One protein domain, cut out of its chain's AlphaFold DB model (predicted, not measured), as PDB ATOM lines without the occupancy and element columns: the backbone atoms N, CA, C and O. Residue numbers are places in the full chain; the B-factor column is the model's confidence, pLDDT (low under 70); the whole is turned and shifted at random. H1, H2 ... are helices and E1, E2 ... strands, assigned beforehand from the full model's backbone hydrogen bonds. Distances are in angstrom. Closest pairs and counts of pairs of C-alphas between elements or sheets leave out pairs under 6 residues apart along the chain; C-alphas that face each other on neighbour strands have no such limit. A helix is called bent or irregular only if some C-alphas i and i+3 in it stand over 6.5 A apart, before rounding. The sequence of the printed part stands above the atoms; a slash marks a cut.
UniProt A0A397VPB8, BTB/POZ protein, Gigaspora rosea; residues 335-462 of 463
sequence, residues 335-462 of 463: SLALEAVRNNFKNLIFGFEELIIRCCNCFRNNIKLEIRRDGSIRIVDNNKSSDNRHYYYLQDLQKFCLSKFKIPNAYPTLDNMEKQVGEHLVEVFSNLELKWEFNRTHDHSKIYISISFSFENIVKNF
ATOM      1  N   SER A 335     193.738 180.268 204.013       85.06
ATOM      2  CA  SER A 335     192.651 180.594 203.084       85.06
ATOM      3  C   SER A 335     191.926 181.871 203.487       85.06
ATOM      4  O   SER A 335     191.644 182.690 202.620       85.06
ATOM      5  N   LEU A 336     191.669 182.081 204.784       84.56
ATOM      6  CA  LEU A 336     191.035 183.306 205.280       84.56
ATOM      7  C   LEU A 336     191.909 184.536 205.015       84.56
ATOM      8  O   LEU A 336     191.409 185.562 204.555       84.56
ATOM      9  N   ALA A 337     193.222 184.430 205.247       89.50
ATOM     10  CA  ALA A 337     194.161 185.501 204.928       89.50
ATOM     11  C   ALA A 337     194.176 185.804 203.419       89.50
ATOM     12  O   ALA A 337     194.081 186.964 203.017       89.50
ATOM     13  N   LEU A 338     194.232 184.770 202.570       89.88
ATOM     14  CA  LEU A 338     194.208 184.922 201.115       89.88
ATOM     15  C   LEU A 338     192.881 185.506 200.605       89.88
ATOM     16  O   LEU A 338     192.882 186.370 199.728       89.88
ATOM     17  N   GLU A 339     191.751 185.079 201.166       87.94
ATOM     18  CA  GLU A 339     190.421 185.591 200.833       87.94
ATOM     19  C   GLU A 339     190.273 187.061 201.238       87.94
ATOM     20  O   GLU A 339     189.735 187.854 200.467       87.94
ATOM     21  N   ALA A 340     190.831 187.470 202.383       89.88
ATOM     22  CA  ALA A 340     190.885 188.875 202.771       89.88
ATOM     23  C   ALA A 340     191.676 189.721 201.755       89.88
ATOM     24  O   ALA A 340     191.202 190.784 201.348       89.88
ATOM     25  N   VAL A 341     192.830 189.239 201.277       92.00
ATOM     26  CA  VAL A 341     193.593 189.917 200.210       92.00
ATOM     27  C   VAL A 341     192.776 189.991 198.916       92.00
ATOM     28  O   VAL A 341     192.653 191.063 198.321       92.00
ATOM     29  N   ARG A 342     192.156 188.878 198.502       90.75
ATOM     30  CA  ARG A 342     191.300 188.806 197.308       90.75
ATOM     31  C   ARG A 342     190.134 189.794 197.387       90.75
ATOM     32  O   ARG A 342     189.831 190.467 196.404       90.75
ATOM     33  N   ASN A 343     189.498 189.909 198.548       90.12
ATOM     34  CA  ASN A 343     188.391 190.831 198.777       90.12
ATOM     35  C   ASN A 343     188.856 192.292 198.760       90.12
ATOM     36  O   ASN A 343     188.193 193.124 198.143       90.12
ATOM     37  N   ASN A 344     190.015 192.607 199.350       91.12
ATOM     38  CA  ASN A 344     190.609 193.946 199.261       91.12
ATOM     39  C   ASN A 344     190.869 194.341 197.801       91.12
ATOM     40  O   ASN A 344     190.511 195.446 197.390       91.12
ATOM     41  N   PHE A 345     191.418 193.420 197.003       91.56
ATOM     42  CA  PHE A 345     191.635 193.621 195.572       91.56
ATOM     43  C   PHE A 345     190.321 193.853 194.811       91.56
ATOM     44  O   PHE A 345     190.185 194.858 194.115       91.56
ATOM     45  N   LYS A 346     189.311 192.991 194.997       91.50
ATOM     46  CA  LYS A 346     187.988 193.140 194.359       91.50
ATOM     47  C   LYS A 346     187.309 194.466 194.714       91.50
ATOM     48  O   LYS A 346     186.777 195.137 193.833       91.50
ATOM     49  N   ASN A 347     187.362 194.869 195.982       91.00
ATOM     50  CA  ASN A 347     186.795 196.139 196.438       91.00
ATOM     51  C   ASN A 347     187.474 197.342 195.768       91.00
ATOM     52  O   ASN A 347     186.804 198.314 195.416       91.00
ATOM     53  N   LEU A 348     188.792 197.269 195.573       91.94
ATOM     54  CA  LEU A 348     189.563 198.310 194.905       91.94
ATOM     55  C   LEU A 348     189.196 198.422 193.415       91.94
ATOM     56  O   LEU A 348     188.941 199.530 192.943       91.94
ATOM     57  N   ILE A 349     189.102 197.291 192.704       93.69
ATOM     58  CA  ILE A 349     188.630 197.228 191.309       93.69
ATOM     59  C   ILE A 349     187.257 197.885 191.174       93.69
ATOM     60  O   ILE A 349     187.094 198.834 190.408       93.69
ATOM     61  N   PHE A 350     186.298 197.445 191.988       93.56
ATOM     62  CA  PHE A 350     184.936 197.970 191.979       93.56
ATOM     63  C   PHE A 350     184.893 199.483 192.253       93.56
ATOM     64  O   PHE A 350     184.150 200.229 191.612       93.56
ATOM     65  N   GLY A 351     185.741 199.969 193.167       93.81
ATOM     66  CA  GLY A 351     185.899 201.398 193.430       93.81
ATOM     67  C   GLY A 351     186.363 202.191 192.203       93.81
ATOM     68  O   GLY A 351     185.844 203.282 191.951       93.81
ATOM     69  N   PHE A 352     187.312 201.658 191.426       95.00
ATOM     70  CA  PHE A 352     187.786 202.297 190.194       95.00
ATOM     71  C   PHE A 352     186.774 202.219 189.050       95.00
ATOM     72  O   PHE A 352     186.601 203.208 188.338       95.00
ATOM     73  N   GLU A 353     186.068 201.099 188.894       95.56
ATOM     74  CA  GLU A 353     184.993 200.960 187.908       95.56
ATOM     75  C   GLU A 353     183.900 202.011 188.134       95.56
ATOM     76  O   GLU A 353     183.556 202.769 187.221       95.56
ATOM     77  N   GLU A 354     183.411 202.136 189.372       94.94
ATOM     78  CA  GLU A 354     182.437 203.171 189.720       94.94
ATOM     79  C   GLU A 354     182.994 204.588 189.499       94.94
ATOM     80  O   GLU A 354     182.264 205.467 189.031       94.94
ATOM     81  N   LEU A 355     184.278 204.828 189.802       93.69
ATOM     82  CA  LEU A 355     184.922 206.124 189.569       93.69
ATOM     83  C   LEU A 355     184.887 206.506 188.082       93.69
ATOM     84  O   LEU A 355     184.499 207.626 187.744       93.69
ATOM     85  N   ILE A 356     185.265 205.579 187.201       93.12
ATOM     86  CA  ILE A 356     185.303 205.793 185.749       93.12
ATOM     87  C   ILE A 356     183.893 206.050 185.212       93.12
ATOM     88  O   ILE A 356     183.683 207.033 184.498       93.12
ATOM     89  N   ILE A 357     182.909 205.236 185.613       92.25
ATOM     90  CA  ILE A 357     181.496 205.419 185.240       92.25
ATOM     91  C   ILE A 357     181.004 206.805 185.675       92.25
ATOM     92  O   ILE A 357     180.379 207.534 184.897       92.25
ATOM     93  N   ARG A 358     181.328 207.220 186.903       91.25
ATOM     94  CA  ARG A 358     180.940 208.532 187.431       91.25
ATOM     95  C   ARG A 358     181.574 209.680 186.647       91.25
ATOM     96  O   ARG A 358     180.919 210.697 186.423       91.25
ATOM     97  N   CYS A 359     182.820 209.536 186.205       89.06
ATOM     98  CA  CYS A 359     183.481 210.529 185.361       89.06
ATOM     99  C   CYS A 359     182.895 210.582 183.944       89.06
ATOM    100  O   CYS A 359     182.704 211.685 183.422       89.06
ATOM    101  N   CYS A 360     182.496 209.441 183.377       87.94
ATOM    102  CA  CYS A 360     181.757 209.388 182.113       87.94
ATOM    103  C   CYS A 360     180.428 210.155 182.195       87.94
ATOM    104  O   CYS A 360     180.147 210.974 181.322       87.94
ATOM    105  N   ASN A 361     179.668 209.998 183.286       86.69
ATOM    106  CA  ASN A 361     178.408 210.729 183.511       86.69
ATOM    107  C   ASN A 361     178.576 212.258 183.561       86.69
ATOM    108  O   ASN A 361     177.611 212.998 183.383       86.69
ATOM    109  N   CYS A 362     179.793 212.747 183.808       83.50
ATOM    110  CA  CYS A 362     180.114 214.172 183.844       83.50
ATOM    111  C   CYS A 362     180.960 214.633 182.646       83.50
ATOM    112  O   CYS A 362     181.480 215.751 182.679       83.50
ATOM    113  N   PHE A 363     181.129 213.794 181.614       83.62
ATOM    114  CA  PHE A 363     181.999 214.055 180.460       83.62
ATOM    115  C   PHE A 363     183.417 214.494 180.873       83.62
ATOM    116  O   PHE A 363     184.000 215.432 180.321       83.62
ATOM    117  N   ARG A 364     183.979 213.830 181.888       85.31
ATOM    118  CA  ARG A 364     185.365 214.007 182.334       85.31
ATOM    119  C   ARG A 364     186.164 212.772 181.976       85.31
ATOM    120  O   ARG A 364     185.724 211.664 182.253       85.31
ATOM    121  N   ASN A 365     187.334 212.981 181.387       87.31
ATOM    122  CA  ASN A 365     188.119 211.920 180.769       87.31
ATOM    123  C   ASN A 365     189.591 211.907 181.199       87.31
ATOM    124  O   ASN A 365     190.407 211.226 180.589       87.31
ATOM    125  N   ASN A 366     189.938 212.695 182.216       89.12
ATOM    126  CA  ASN A 366     191.260 212.712 182.823       89.12
ATOM    127  C   ASN A 366     191.105 212.925 184.328       89.12
ATOM    128  O   ASN A 366     190.479 213.896 184.760       89.12
ATOM    129  N   ILE A 367     191.640 211.995 185.108       89.88
ATOM    130  CA  ILE A 367     191.573 211.984 186.564       89.88
ATOM    131  C   ILE A 367     192.971 211.671 187.067       89.88
ATOM    132  O   ILE A 367     193.594 210.710 186.617       89.88
ATOM    133  N   LYS A 368     193.447 212.455 188.033       92.44
ATOM    134  CA  LYS A 368     194.695 212.174 188.737       92.44
ATOM    135  C   LYS A 368     194.428 212.025 190.221       92.44
ATOM    136  O   LYS A 368     193.755 212.868 190.815       92.44
ATOM    137  N   LEU A 369     194.957 210.967 190.813       92.69
ATOM    138  CA  LEU A 369     194.783 210.634 192.221       92.69
ATOM    139  C   LEU A 369     196.151 210.563 192.894       92.69
ATOM    140  O   LEU A 369     197.060 209.928 192.373       92.69
ATOM    141  N   GLU A 370     196.278 211.192 194.057       92.44
ATOM    142  CA  GLU A 370     197.346 210.959 195.028       92.44
ATOM    143  C   GLU A 370     196.772 210.078 196.140       92.44
ATOM    144  O   GLU A 370     195.802 210.471 196.789       92.44
ATOM    145  N   ILE A 371     197.374 208.917 196.385       91.06
ATOM    146  CA  ILE A 371     197.039 208.034 197.507       91.06
ATOM    147  C   ILE A 371     198.271 207.909 198.392       91.06
ATOM    148  O   ILE A 371     199.363 207.612 197.915       91.06
ATOM    149  N   ARG A 372     198.115 208.152 199.689       89.62
ATOM    150  CA  ARG A 372     199.200 208.072 200.668       89.62
ATOM    151  C   ARG A 372     199.124 206.791 201.479       89.62
ATOM    152  O   ARG A 372     198.060 206.187 201.616       89.62
ATOM    153  N   ARG A 373     200.252 206.430 202.088       85.31
ATOM    154  CA  ARG A 373     200.371 205.244 202.947       85.31
ATOM    155  C   ARG A 373     199.444 205.262 204.170       85.31
ATOM    156  O   ARG A 373     199.043 204.204 204.637       85.31
ATOM    157  N   ASP A 374     199.057 206.443 204.653       82.75
ATOM    158  CA  ASP A 374     198.067 206.612 205.733       82.75
ATOM    159  C   ASP A 374     196.605 206.420 205.270       82.75
ATOM    160  O   ASP A 374     195.668 206.645 206.038       82.75
ATOM    161  N   GLY A 375     196.395 206.037 204.006       78.38
ATOM    162  CA  GLY A 375     195.080 205.862 203.394       78.38
ATOM    163  C   GLY A 375     194.416 207.172 202.963       78.38
ATOM    164  O   GLY A 375     193.273 207.155 202.502       78.38
ATOM    165  N   SER A 376     195.086 208.322 203.097       84.25
ATOM    166  CA  SER A 376     194.552 209.573 202.568       84.25
ATOM    167  C   SER A 376     194.618 209.590 201.042       84.25
ATOM    168  O   SER A 376     195.642 209.287 200.433       84.25
ATOM    169  N   ILE A 377     193.503 209.968 200.421       88.56
ATOM    170  CA  ILE A 377     193.358 210.086 198.971       88.56
ATOM    171  C   ILE A 377     193.018 211.525 198.608       88.56
ATOM    172  O   ILE A 377     192.226 212.173 199.296       88.56
ATOM    173  N   ARG A 378     193.615 212.043 197.535       89.25
ATOM    174  CA  ARG A 378     193.361 213.386 197.012       89.25
ATOM    175  C   ARG A 378     193.284 213.372 195.498       89.25
ATOM    176  O   ARG A 378     194.128 212.772 194.844       89.25
ATOM    177  N   ILE A 379     192.315 214.085 194.944       88.00
ATOM    178  CA  ILE A 379     192.288 214.367 193.511       88.00
ATOM    179  C   ILE A 379     193.294 215.481 193.233       88.00
ATOM    180  O   ILE A 379     193.233 216.555 193.836       88.00
ATOM    181  N   VAL A 380     194.235 215.216 192.332       85.06
ATOM    182  CA  VAL A 380     195.233 216.186 191.893       85.06
ATOM    183  C   VAL A 380     194.659 216.932 190.696       85.06
ATOM    184  O   VAL A 380     194.651 216.417 189.579       85.06
ATOM    185  N   ASP A 381     194.163 218.145 190.926       77.00
ATOM    186  CA  ASP A 381     193.754 219.030 189.839       77.00
ATOM    187  C   ASP A 381     194.860 220.038 189.511       77.00
ATOM    188  O   ASP A 381     195.286 220.824 190.358       77.00
ATOM    189  N   ASN A 382     195.312 220.022 188.258       62.50
ATOM    190  CA  ASN A 382     196.272 220.995 187.741       62.50
ATOM    191  C   ASN A 382     195.580 222.231 187.139       62.50
ATOM    192  O   ASN A 382     196.249 223.224 186.844       62.50
ATOM    193  N   ASN A 383     194.256 222.199 186.956       63.53
ATOM    194  CA  ASN A 383     193.498 223.309 186.401       63.53
ATOM    195  C   ASN A 383     193.090 224.289 187.504       63.53
ATOM    196  O   ASN A 383     192.182 224.045 188.290       63.53
ATOM    197  N   LYS A 384     193.704 225.477 187.508       55.12
ATOM    198  CA  LYS A 384     193.271 226.618 188.332       55.12
ATOM    199  C   LYS A 384     192.011 227.280 187.751       55.12
ATOM    200  O   LYS A 384     192.013 228.470 187.449       55.12
ATOM    201  N   SER A 385     190.956 226.501 187.523       59.69
ATOM    202  CA  SER A 385     189.666 227.021 187.066       59.69
ATOM    203  C   SER A 385     188.969 227.762 188.209       59.69
ATOM    204  O   SER A 385     188.801 227.209 189.293       59.69
ATOM    205  N   SER A 386     188.528 228.998 187.967       58.62
ATOM    206  CA  SER A 386     187.693 229.778 188.891       58.62
ATOM    207  C   SER A 386     186.187 229.486 188.743       58.62
ATOM    208  O   SER A 386     185.371 230.244 189.263       58.62
ATOM    209  N   ASP A 387     185.790 228.427 188.014       68.94
ATOM    210  CA  ASP A 387     184.382 228.017 187.867       68.94
ATOM    211  C   ASP A 387     183.900 227.262 189.118       68.94
ATOM    212  O   ASP A 387     184.349 226.151 189.415       68.94
ATOM    213  N   ASN A 388     182.918 227.837 189.816       68.38
ATOM    214  CA  ASN A 388     182.277 227.227 190.983       68.38
ATOM    215  C   ASN A 388     181.726 225.816 190.701       68.38
ATOM    216  O   ASN A 388     181.762 224.965 191.586       68.38
ATOM    217  N   ARG A 389     181.253 225.517 189.481       71.81
ATOM    218  CA  ARG A 389     180.740 224.175 189.133       71.81
ATOM    219  C   ARG A 389     181.846 223.123 189.105       71.81
ATOM    220  O   ARG A 389     181.624 221.990 189.525       71.81
ATOM    221  N   HIS A 390     183.035 223.501 188.636       75.75
ATOM    222  CA  HIS A 390     184.211 222.627 188.631       75.75
ATOM    223  C   HIS A 390     184.672 222.329 190.061       75.75
ATOM    224  O   HIS A 390     184.965 221.182 190.392       75.75
ATOM    225  N   TYR A 391     184.621 223.335 190.935       76.56
ATOM    226  CA  TYR A 391     184.918 223.180 192.356       76.56
ATOM    227  C   TYR A 391     183.965 222.205 193.073       76.56
ATOM    228  O   TYR A 391     184.431 221.274 193.732       76.56
ATOM    229  N   TYR A 392     182.642 222.361 192.919       78.88
ATOM    230  CA  TYR A 392     181.668 221.453 193.549       78.88
ATOM    231  C   TYR A 392     181.806 220.011 193.049       78.88
ATOM    232  O   TYR A 392     181.793 219.076 193.848       78.88
ATOM    233  N   TYR A 393     182.033 219.827 191.747       80.25
ATOM    234  CA  TYR A 393     182.300 218.509 191.175       80.25
ATOM    235  C   TYR A 393     183.515 217.828 191.818       80.25
ATOM    236  O   TYR A 393     183.427 216.665 192.214       80.25
ATOM    237  N   LEU A 394     184.638 218.544 191.950       81.81
ATOM    238  CA  LEU A 394     185.845 217.997 192.569       81.81
ATOM    239  C   LEU A 394     185.621 217.633 194.033       81.81
ATOM    240  O   LEU A 394     186.112 216.598 194.474       81.81
ATOM    241  N   GLN A 395     184.852 218.429 194.783       84.50
ATOM    242  CA  GLN A 395     184.489 218.075 196.155       84.50
ATOM    243  C   GLN A 395     183.660 216.790 196.222       84.50
ATOM    244  O   GLN A 395     183.919 215.936 197.069       84.50
ATOM    245  N   ASP A 396     182.678 216.631 195.338       86.44
ATOM    246  CA  ASP A 396     181.840 215.433 195.316       86.44
ATOM    247  C   ASP A 396     182.623 214.197 194.873       86.44
ATOM    248  O   ASP A 396     182.469 213.122 195.456       86.44
ATOM    249  N   LEU A 397     183.506 214.346 193.884       87.88
ATOM    250  CA  LEU A 397     184.405 213.280 193.454       87.88
ATOM    251  C   LEU A 397     185.401 212.917 194.565       87.88
ATOM    252  O   LEU A 397     185.672 211.741 194.790       87.88
ATOM    253  N   GLN A 398     185.895 213.905 195.315       90.25
ATOM    254  CA  GLN A 398     186.783 213.697 196.456       90.25
ATOM    255  C   GLN A 398     186.077 212.946 197.591       90.25
ATOM    256  O   GLN A 398     186.662 212.030 198.169       90.25
ATOM    257  N   LYS A 399     184.822 213.297 197.907       90.06
ATOM    258  CA  LYS A 399     183.995 212.569 198.888       90.06
ATOM    259  C   LYS A 399     183.766 211.124 198.460       90.06
ATOM    260  O   LYS A 399     183.898 210.225 199.284       90.06
ATOM    261  N   PHE A 400     183.470 210.908 197.180       90.62
ATOM    262  CA  PHE A 400     183.328 209.576 196.605       90.62
ATOM    263  C   PHE A 400     184.627 208.764 196.723       90.62
ATOM    264  O   PHE A 400     184.621 207.641 197.216       90.62
ATOM    265  N   CYS A 401     185.769 209.350 196.356       89.56
ATOM    266  CA  CYS A 401     187.062 208.680 196.483       89.56
ATOM    267  C   CYS A 401     187.368 208.317 197.945       89.56
ATOM    268  O   CYS A 401     187.847 207.224 198.229       89.56
ATOM    269  N   LEU A 402     187.051 209.209 198.888       88.69
ATOM    270  CA  LEU A 402     187.207 208.926 200.314       88.69
ATOM    271  C   LEU A 402     186.314 207.771 200.777       88.69
ATOM    272  O   LEU A 402     186.773 206.969 201.578       88.69
ATOM    273  N   SER A 403     185.075 207.648 200.293       88.62
ATOM    274  CA  SER A 403     184.201 206.547 200.719       88.62
ATOM    275  C   SER A 403     184.598 205.189 200.135       88.62
ATOM    276  O   SER A 403     184.316 204.171 200.758       88.62
ATOM    277  N   LYS A 404     185.253 205.160 198.967       87.12
ATOM    278  CA  LYS A 404     185.641 203.916 198.282       87.12
ATOM    279  C   LYS A 404     187.061 203.450 198.584       87.12
ATOM    280  O   LYS A 404     187.287 202.254 198.721       87.12
ATOM    281  N   PHE A 405     188.011 204.377 198.704       85.19
ATOM    282  CA  PHE A 405     189.437 204.046 198.797       85.19
ATOM    283  C   PHE A 405     190.042 204.292 200.182       85.19
ATOM    284  O   PHE A 405     191.154 203.840 200.439       85.19
ATOM    285  N   LYS A 406     189.329 204.951 201.110       80.81
ATOM    286  CA  LYS A 406     189.758 205.066 202.517       80.81
ATOM    287  C   LYS A 406     189.389 203.804 203.310       80.81
ATOM    288  O   LYS A 406     188.754 203.875 204.360       80.81
ATOM    289  N   ILE A 407     189.767 202.648 202.778       75.81
ATOM    290  CA  ILE A 407     189.621 201.343 203.423       75.81
ATOM    291  C   ILE A 407     190.995 200.846 203.891       75.81
ATOM    292  O   ILE A 407     192.015 201.218 203.293       75.81
ATOM    293  N   PRO A 408     191.061 200.019 204.952       76.00
ATOM    294  CA  PRO A 408     192.299 199.355 205.337       76.00
ATOM    295  C   PRO A 408     192.915 198.636 204.134       76.00
ATOM    296  O   PRO A 408     192.208 198.042 203.326       76.00
ATOM    297  N   ASN A 409     194.237 198.698 204.013       85.88
ATOM    298  CA  ASN A 409     195.004 198.025 202.963       85.88
ATOM    299  C   ASN A 409     194.783 198.502 201.513       85.88
ATOM    300  O   ASN A 409     195.365 197.903 200.613       85.88
ATOM    301  N   ALA A 410     194.058 199.598 201.248       87.06
ATOM    302  CA  ALA A 410     193.934 200.133 199.883       87.06
ATOM    303  C   ALA A 410     195.297 200.481 199.257       87.06
ATOM    304  O   ALA A 410     195.603 200.048 198.148       87.06
ATOM    305  N   TYR A 411     196.133 201.224 199.994       91.12
ATOM    306  CA  TYR A 411     197.485 201.587 199.556       91.12
ATOM    307  C   TYR A 411     198.367 200.359 199.273       91.12
ATOM    308  O   TYR A 411     198.838 200.248 198.144       91.12
ATOM    309  N   PRO A 412     198.592 199.425 200.224       91.75
ATOM    310  CA  PRO A 412     199.461 198.278 199.967       91.75
ATOM    311  C   PRO A 412     198.905 197.343 198.891       91.75
ATOM    312  O   PRO A 412     199.686 196.835 198.095       91.75
ATOM    313  N   THR A 413     197.580 197.159 198.808       92.19
ATOM    314  CA  THR A 413     196.966 196.375 197.721       92.19
ATOM    315  C   THR A 413     197.303 196.988 196.370       92.19
ATOM    316  O   THR A 413     197.741 196.287 195.465       92.19
ATOM    317  N   LEU A 414     197.155 198.306 196.242       91.81
ATOM    318  CA  LEU A 414     197.465 198.993 195.002       91.81
ATOM    319  C   LEU A 414     198.971 198.980 194.689       91.81
ATOM    320  O   LEU A 414     199.320 198.675 193.560       91.81
ATOM    321  N   ASP A 415     199.862 199.252 195.651       92.50
ATOM    322  CA  ASP A 415     201.324 199.252 195.412       92.50
ATOM    323  C   ASP A 415     201.841 197.893 194.914       92.50
ATOM    324  O   ASP A 415     202.799 197.832 194.144       92.50
ATOM    325  N   ASN A 416     201.192 196.802 195.334       93.25
ATOM    326  CA  ASN A 416     201.598 195.439 194.991       93.25
ATOM    327  C   ASN A 416     200.834 194.837 193.804       93.25
ATOM    328  O   ASN A 416     201.345 193.913 193.174       93.25
ATOM    329  N   MET A 417     199.630 195.329 193.495       93.44
ATOM    330  CA  MET A 417     198.757 194.765 192.454       93.44
ATOM    331  C   MET A 417     198.360 195.773 191.364       93.44
ATOM    332  O   MET A 417     197.397 195.534 190.636       93.44
ATOM    333  N   GLU A 418     199.071 196.900 191.226       94.06
ATOM    334  CA  GLU A 418     198.716 197.964 190.269       94.06
ATOM    335  C   GLU A 418     198.557 197.447 188.839       94.06
ATOM    336  O   GLU A 418     197.617 197.830 188.148       94.06
ATOM    337  N   LYS A 419     199.425 196.514 188.431       93.88
ATOM    338  CA  LYS A 419     199.423 195.960 187.082       93.88
ATOM    339  C   LYS A 419     198.126 195.202 186.804       93.88
ATOM    340  O   LYS A 419     197.490 195.446 185.787       93.88
ATOM    341  N   GLN A 420     197.708 194.335 187.730       94.56
ATOM    342  CA  GLN A 420     196.463 193.574 187.618       94.56
ATOM    343  C   GLN A 420     195.241 194.498 187.642       94.56
ATOM    344  O   GLN A 420     194.276 194.259 186.920       94.56
ATOM    345  N   VAL A 421     195.287 195.572 188.441       94.25
ATOM    346  CA  VAL A 421     194.241 196.606 188.450       94.25
ATOM    347  C   VAL A 421     194.153 197.305 187.097       94.25
ATOM    348  O   VAL A 421     193.071 197.395 186.521       94.25
ATOM    349  N   GLY A 422     195.282 197.786 186.581       95.12
ATOM    350  CA  GLY A 422     195.353 198.499 185.312       95.12
ATOM    351  C   GLY A 422     194.904 197.642 184.133       95.12
ATOM    352  O   GLY A 422     194.074 198.091 183.346       95.12
ATOM    353  N   GLU A 423     195.398 196.405 184.034       95.19
ATOM    354  CA  GLU A 423     195.035 195.457 182.970       95.19
ATOM    355  C   GLU A 423     193.526 195.174 182.958       95.19
ATOM    356  O   GLU A 423     192.892 195.338 181.915       95.19
ATOM    357  N   HIS A 424     192.929 194.871 184.121       95.56
ATOM    358  CA  HIS A 424     191.481 194.653 184.250       95.56
ATOM    359  C   HIS A 424     190.671 195.878 183.805       95.56
ATOM    360  O   HIS A 424     189.732 195.762 183.020       95.56
ATOM    361  N   LEU A 425     191.035 197.079 184.267       96.31
ATOM    362  CA  LEU A 425     190.298 198.300 183.921       96.31
ATOM    363  C   LEU A 425     190.427 198.655 182.432       96.31
ATOM    364  O   LEU A 425     189.457 199.114 181.827       96.31
ATOM    365  N   VAL A 426     191.599 198.449 181.826       95.94
ATOM    366  CA  VAL A 426     191.809 198.667 180.385       95.94
ATOM    367  C   VAL A 426     190.962 197.699 179.559       95.94
ATOM    368  O   VAL A 426     190.385 198.106 178.550       95.94
ATOM    369  N   GLU A 427     190.840 196.445 179.992       95.38
ATOM    370  CA  GLU A 427     190.001 195.441 179.336       95.38
ATOM    371  C   GLU A 427     188.507 195.796 179.430       95.38
ATOM    372  O   GLU A 427     187.827 195.919 178.402       95.38
ATOM    373  N   VAL A 428     188.006 196.047 180.648       94.75
ATOM    374  CA  VAL A 428     186.593 196.373 180.920       94.75
ATOM    375  C   VAL A 428     186.151 197.647 180.196       94.75
ATOM    376  O   VAL A 428     185.054 197.698 179.636       94.75
ATOM    377  N   PHE A 429     187.004 198.676 180.157       92.94
ATOM    378  CA  PHE A 429     186.713 199.959 179.511       92.94
ATOM    379  C   PHE A 429     187.393 200.117 178.141       92.94
ATOM    380  O   PHE A 429     187.631 201.242 177.692       92.94
ATOM    381  N   SER A 430     187.664 199.015 177.438       89.75
ATOM    382  CA  SER A 430     188.325 199.005 176.121       89.75
ATOM    383  C   SER A 430     187.660 199.919 175.078       89.75
ATOM    384  O   SER A 430     188.349 200.589 174.310       89.75
ATOM    385  N   ASN A 431     186.328 200.052 175.107       87.19
ATOM    386  CA  ASN A 431     185.575 200.962 174.229       87.19
ATOM    387  C   ASN A 431     185.931 202.449 174.411       87.19
ATOM    388  O   ASN A 431     185.680 203.254 173.512       87.19
ATOM    389  N   LEU A 432     186.489 202.821 175.566       89.06
ATOM    390  CA  LEU A 432     186.889 204.186 175.904       89.06
ATOM    391  C   LEU A 432     188.378 204.453 175.649       89.06
ATOM    392  O   LEU A 432     188.845 205.545 175.964       89.06
ATOM    393  N   GLU A 433     189.134 203.482 175.118       90.62
ATOM    394  CA  GLU A 433     190.594 203.585 174.951       90.62
ATOM    395  C   GLU A 433     191.287 204.008 176.260       90.62
ATOM    396  O   GLU A 433     192.121 204.920 176.289       90.62
ATOM    397  N   LEU A 434     190.876 203.383 177.369       94.50
ATOM    398  CA  LEU A 434     191.358 203.733 178.698       94.50
ATOM    399  C   LEU A 434     192.876 203.546 178.800       94.50
ATOM    400  O   LEU A 434     193.437 202.538 178.375       94.50
ATOM    401  N   LYS A 435     193.535 204.529 179.411       94.75
ATOM    402  CA  LYS A 435     194.948 204.513 179.778       94.75
ATOM    403  C   LYS A 435     195.075 204.620 181.287       94.75
ATOM    404  O   LYS A 435     194.553 205.558 181.899       94.75
ATOM    405  N   TRP A 436     195.801 203.665 181.845       96.19
ATOM    406  CA  TRP A 436     196.170 203.589 183.248       96.19
ATOM    407  C   TRP A 436     197.661 203.884 183.391       96.19
ATOM    408  O   TRP A 436     198.488 203.207 182.784       96.19
ATOM    409  N   GLU A 437     198.007 204.896 184.182       95.94
ATOM    410  CA  GLU A 437     199.393 205.214 184.521       95.94
ATOM    411  C   GLU A 437     199.563 205.208 186.037       95.94
ATOM    412  O   GLU A 437     198.885 205.951 186.750       95.94
ATOM    413  N   PHE A 438     200.516 204.417 186.518       95.50
ATOM    414  CA  PHE A 438     200.860 204.305 187.927       95.50
ATOM    415  C   PHE A 438     202.284 204.807 188.165       95.50
ATOM    416  O   PHE A 438     203.218 204.444 187.454       95.50
ATOM    417  N   ASN A 439     202.464 205.639 189.187       94.00
ATOM    418  CA  ASN A 439     203.770 206.095 189.647       94.00
ATOM    419  C   ASN A 439     203.817 206.083 191.174       94.00
ATOM    420  O   ASN A 439     202.832 206.403 191.834       94.00
ATOM    421  N   ARG A 440     204.986 205.804 191.749       93.25
ATOM    422  CA  ARG A 440     205.217 205.866 193.198       93.25
ATOM    423  C   ARG A 440     206.420 206.734 193.525       93.25
ATOM    424  O   ARG A 440     207.346 206.851 192.723       93.25
ATOM    425  N   THR A 441     206.409 207.356 194.699       91.00
ATOM    426  CA  THR A 441     207.566 208.108 195.193       91.00
ATOM    427  C   THR A 441     208.689 207.163 195.618       91.00
ATOM    428  O   THR A 441     208.437 206.030 196.020       91.00
ATOM    429  N   HIS A 442     209.942 207.627 195.556       87.50
ATOM    430  CA  HIS A 442     211.113 206.820 195.934       87.50
ATOM    431  C   HIS A 442     211.071 206.303 197.380       87.50
ATOM    432  O   HIS A 442     211.636 205.259 197.674       87.50
ATOM    433  N   ASP A 443     210.409 207.031 198.278       87.00
ATOM    434  CA  ASP A 443     210.238 206.676 199.689       87.00
ATOM    435  C   ASP A 443     208.998 205.801 199.956       87.00
ATOM    436  O   ASP A 443     208.700 205.516 201.115       87.00
ATOM    437  N   HIS A 444     208.247 205.415 198.914       84.75
ATOM    438  CA  HIS A 444     206.988 204.666 199.024       84.75
ATOM    439  C   HIS A 444     205.980 205.310 199.999       84.75
ATOM    440  O   HIS A 444     205.215 204.631 200.686       84.75
ATOM    441  N   SER A 445     205.982 206.645 200.109       88.12
ATOM    442  CA  SER A 445     205.004 207.368 200.927       88.12
ATOM    443  C   SER A 445     203.729 207.710 200.153       88.12
ATOM    444  O   SER A 445     202.666 207.888 200.764       88.12
ATOM    445  N   LYS A 446     203.816 207.802 198.816       92.00
ATOM    446  CA  LYS A 446     202.714 208.209 197.937       92.00
ATOM    447  C   LYS A 446     202.689 207.434 196.625       92.00
ATOM    448  O   LYS A 446     203.725 207.097 196.057       92.00
ATOM    449  N   ILE A 447     201.476 207.239 196.134       93.69
ATOM    450  CA  ILE A 447     201.141 206.707 194.820       93.69
ATOM    451  C   ILE A 447     200.402 207.793 194.041       93.69
ATOM    452  O   ILE A 447     199.528 208.470 194.585       93.69
ATOM    453  N   TYR A 448     200.739 207.926 192.765       93.94
ATOM    454  CA  TYR A 448     200.066 208.768 191.793       93.94
ATOM    455  C   TYR A 448     199.476 207.899 190.689       93.94
ATOM    456  O   TYR A 448     200.206 207.196 189.994       93.94
ATOM    457  N   ILE A 449     198.162 207.986 190.511       95.00
ATOM    458  CA  ILE A 449     197.440 207.297 189.441       95.00
ATOM    459  C   ILE A 449     196.914 208.349 188.480       95.00
ATOM    460  O   ILE A 449     196.256 209.293 188.921       95.00
ATOM    461  N   SER A 450     197.166 208.184 187.185       94.50
ATOM    462  CA  SER A 450     196.468 208.933 186.141       94.50
ATOM    463  C   SER A 450     195.590 207.982 185.339       94.50
ATOM    464  O   SER A 450     196.070 207.001 184.779       94.50
ATOM    465  N   ILE A 451     194.299 208.289 185.288       94.44
ATOM    466  CA  ILE A 451     193.309 207.575 184.485       94.44
ATOM    467  C   ILE A 451     192.876 208.533 183.387       94.44
ATOM    468  O   ILE A 451     192.366 209.619 183.677       94.44
ATOM    469  N   SER A 452     193.078 208.151 182.130       93.12
ATOM    470  CA  SER A 452     192.602 208.938 180.991       93.12
ATOM    471  C   SER A 452     191.893 208.074 179.962       93.12
ATOM    472  O   SER A 452     192.189 206.894 179.841       93.12
ATOM    473  N   PHE A 453     190.921 208.641 179.257       91.94
ATOM    474  CA  PHE A 453     190.133 207.926 178.251       91.94
ATOM    475  C   PHE A 453     189.566 208.887 177.192       91.94
ATOM    476  O   PHE A 453     189.683 210.110 177.309       91.94
ATOM    477  N   SER A 454     188.983 208.345 176.126       87.69
ATOM    478  CA  SER A 454     188.420 209.086 174.995       87.69
ATOM    479  C   SER A 454     186.932 208.794 174.816       87.69
ATOM    480  O   SER A 454     186.478 207.660 174.944       87.69
ATOM    481  N   PHE A 455     186.160 209.828 174.476       85.12
ATOM    482  CA  PHE A 455     184.749 209.683 174.106       85.12
ATOM    483  C   PHE A 455     184.544 209.552 172.591       85.12
ATOM    484  O   PHE A 455     183.409 209.403 172.145       85.12
ATOM    485  N   GLU A 456     185.608 209.588 171.783       80.62
ATOM    486  CA  GLU A 456     185.504 209.571 170.316       80.62
ATOM    487  C   GLU A 456     184.746 208.345 169.788       80.62
ATOM    488  O   GLU A 456     183.925 208.468 168.879       80.62
ATOM    489  N   ASN A 457     184.952 207.172 170.391       69.88
ATOM    490  CA  ASN A 457     184.251 205.948 169.996       69.88
ATOM    491  C   ASN A 457     182.778 205.930 170.436       69.88
ATOM    492  O   ASN A 457     181.952 205.321 169.759       69.88
ATOM    493  N   ILE A 458     182.412 206.653 171.501       70.25
ATOM    494  CA  ILE A 458     181.002 206.874 171.860       70.25
ATOM    495  C   ILE A 458     180.344 207.794 170.829       70.25
ATOM    496  O   ILE A 458     179.252 207.496 170.352       70.25
ATOM    497  N   VAL A 459     181.019 208.883 170.446       67.06
ATOM    498  CA  VAL A 459     180.505 209.862 169.474       67.06
ATOM    499  C   VAL A 459     180.270 209.217 168.105       67.06
ATOM    500  O   VAL A 459     179.254 209.496 167.477       67.06
ATOM    501  N   LYS A 460     181.137 208.292 167.666       65.00
ATOM    502  CA  LYS A 460     180.938 207.517 166.423       65.00
ATOM    503  C   LYS A 460     179.679 206.634 166.443       65.00
ATOM    504  O   LYS A 460     179.126 206.353 165.384       65.00
ATOM    505  N   ASN A 461     179.235 206.209 167.625       60.22
ATOM    506  CA  ASN A 461     178.048 205.370 167.821       60.22
ATOM    507  C   ASN A 461     176.785 206.177 168.178       60.22
ATOM    508  O   ASN A 461     175.697 205.607 168.263       60.22
ATOM    509  N   PHE A 462     176.917 207.492 168.376       62.62
ATOM    510  CA  PHE A 462     175.814 208.411 168.633       62.62
ATOM    511  C   PHE A 462     175.114 208.715 167.296       62.62
ATOM    512  O   PHE A 462     175.646 209.459 166.472       62.62
TER     513      PHE A 462
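AT A GLANCE: This is residues 335 to 462 of the 463 residues of the protein "BTB/POZ protein" of Gigaspora rosea (UniProt A0A397VPB8). A twisted antiparallel sheet of four strands is covered on one face by the three longer helices, H1, H2 and H3, and its other face is bare. H3, kinked, packs over the side of E3 and E4, H2 packs beside E2, and the long H1 packs on both helices, while the short H4 lies beyond the sheet on the last stretch. Residues 335 to 340 of H1 stick out, and so do residues 383 to 392, of which 388 to 392 belong to H2. The 128 printed residues hold four named helices and four named strands, in the order H1 E1 E2 H2 H3 E3 E4 H4; the sheet's order is E2 E1 E4 E3, and the class is mixed, helices and strands. The whole is compact, with a radius of gyration of the C-alphas of 15.1 A and spans of 47 by 34 by 26 A.

IN THESE COORDINATES: H1, residues 335 to 360, begins with C-alpha 335 at (192.651, 180.594, 203.084) and is 37.2 A long. E1, residues 366 to 372, measures 20.1 A, and E2, residues 377 to 379, 7.0 A. H2, residues 388 to 405, measures 25.5 A. H3, residues 410 to 428, measures 20.7 A; it is irregular, with C-alphas 416 and 419 8.2 A apart, and has a kink of 83 degrees near residue 417. E3, residues 435 to 440, measures 17.0 A, and E4, residues 446 to 452, 19.7 A. H4, residues 456 to 461, measures 8.9 A and ends with C-alpha 461 at (178.048, 205.370, 167.821).

HOW THE PARTS SIT: E1 and E2 form a hairpin, with N 370 and O 378 2.8 A apart. E1 and E4 are antiparallel at 166 degrees, with N 369 and O 449 2.8 A apart. E3 and E4 form the other hairpin, with N 437 and O 450 2.9 A apart. These N and O pairs are within hydrogen-bond range. H1, H2 and H3 make two layers with the sheet, helices on one face of it. H3 is over E4 and E3 at a height over the sheet of 9.3 A and runs along the strands, at 14 degrees to E3 on the local plane; the closest C-alphas of H3 and E3, Gly 422 and Trp 436, are 5.6 A apart. H1 touches H3 with residues 341 to 353 alone, at a steep tilt of 56 degrees, the same way; the closest C-alphas, Ile 349 and Val 421, are 6.3 A apart. H1 touches H2 with residues 348 to 355 alone, at a shallow tilt of 14 degrees, opposite ways; the closest C-alphas, Gly 351 and Lys 404, are 5.5 A apart. H4 is not on the sheet and is apart from H1, H2 and H3. In H1 and H2 every O i to N i+4 pair is within hydrogen-bond range; in H3 13 of 15 are, and in H4 1 of 2.

THE WHOLE: The two C-alphas farthest apart, those of Ser 335 and Ser 386, are 51.4 A apart. The printed part has no cut and no long link. The mean pLDDT of the printed part is 86.8; residues 382 to 388, 457 and 459 to 462 are under 70.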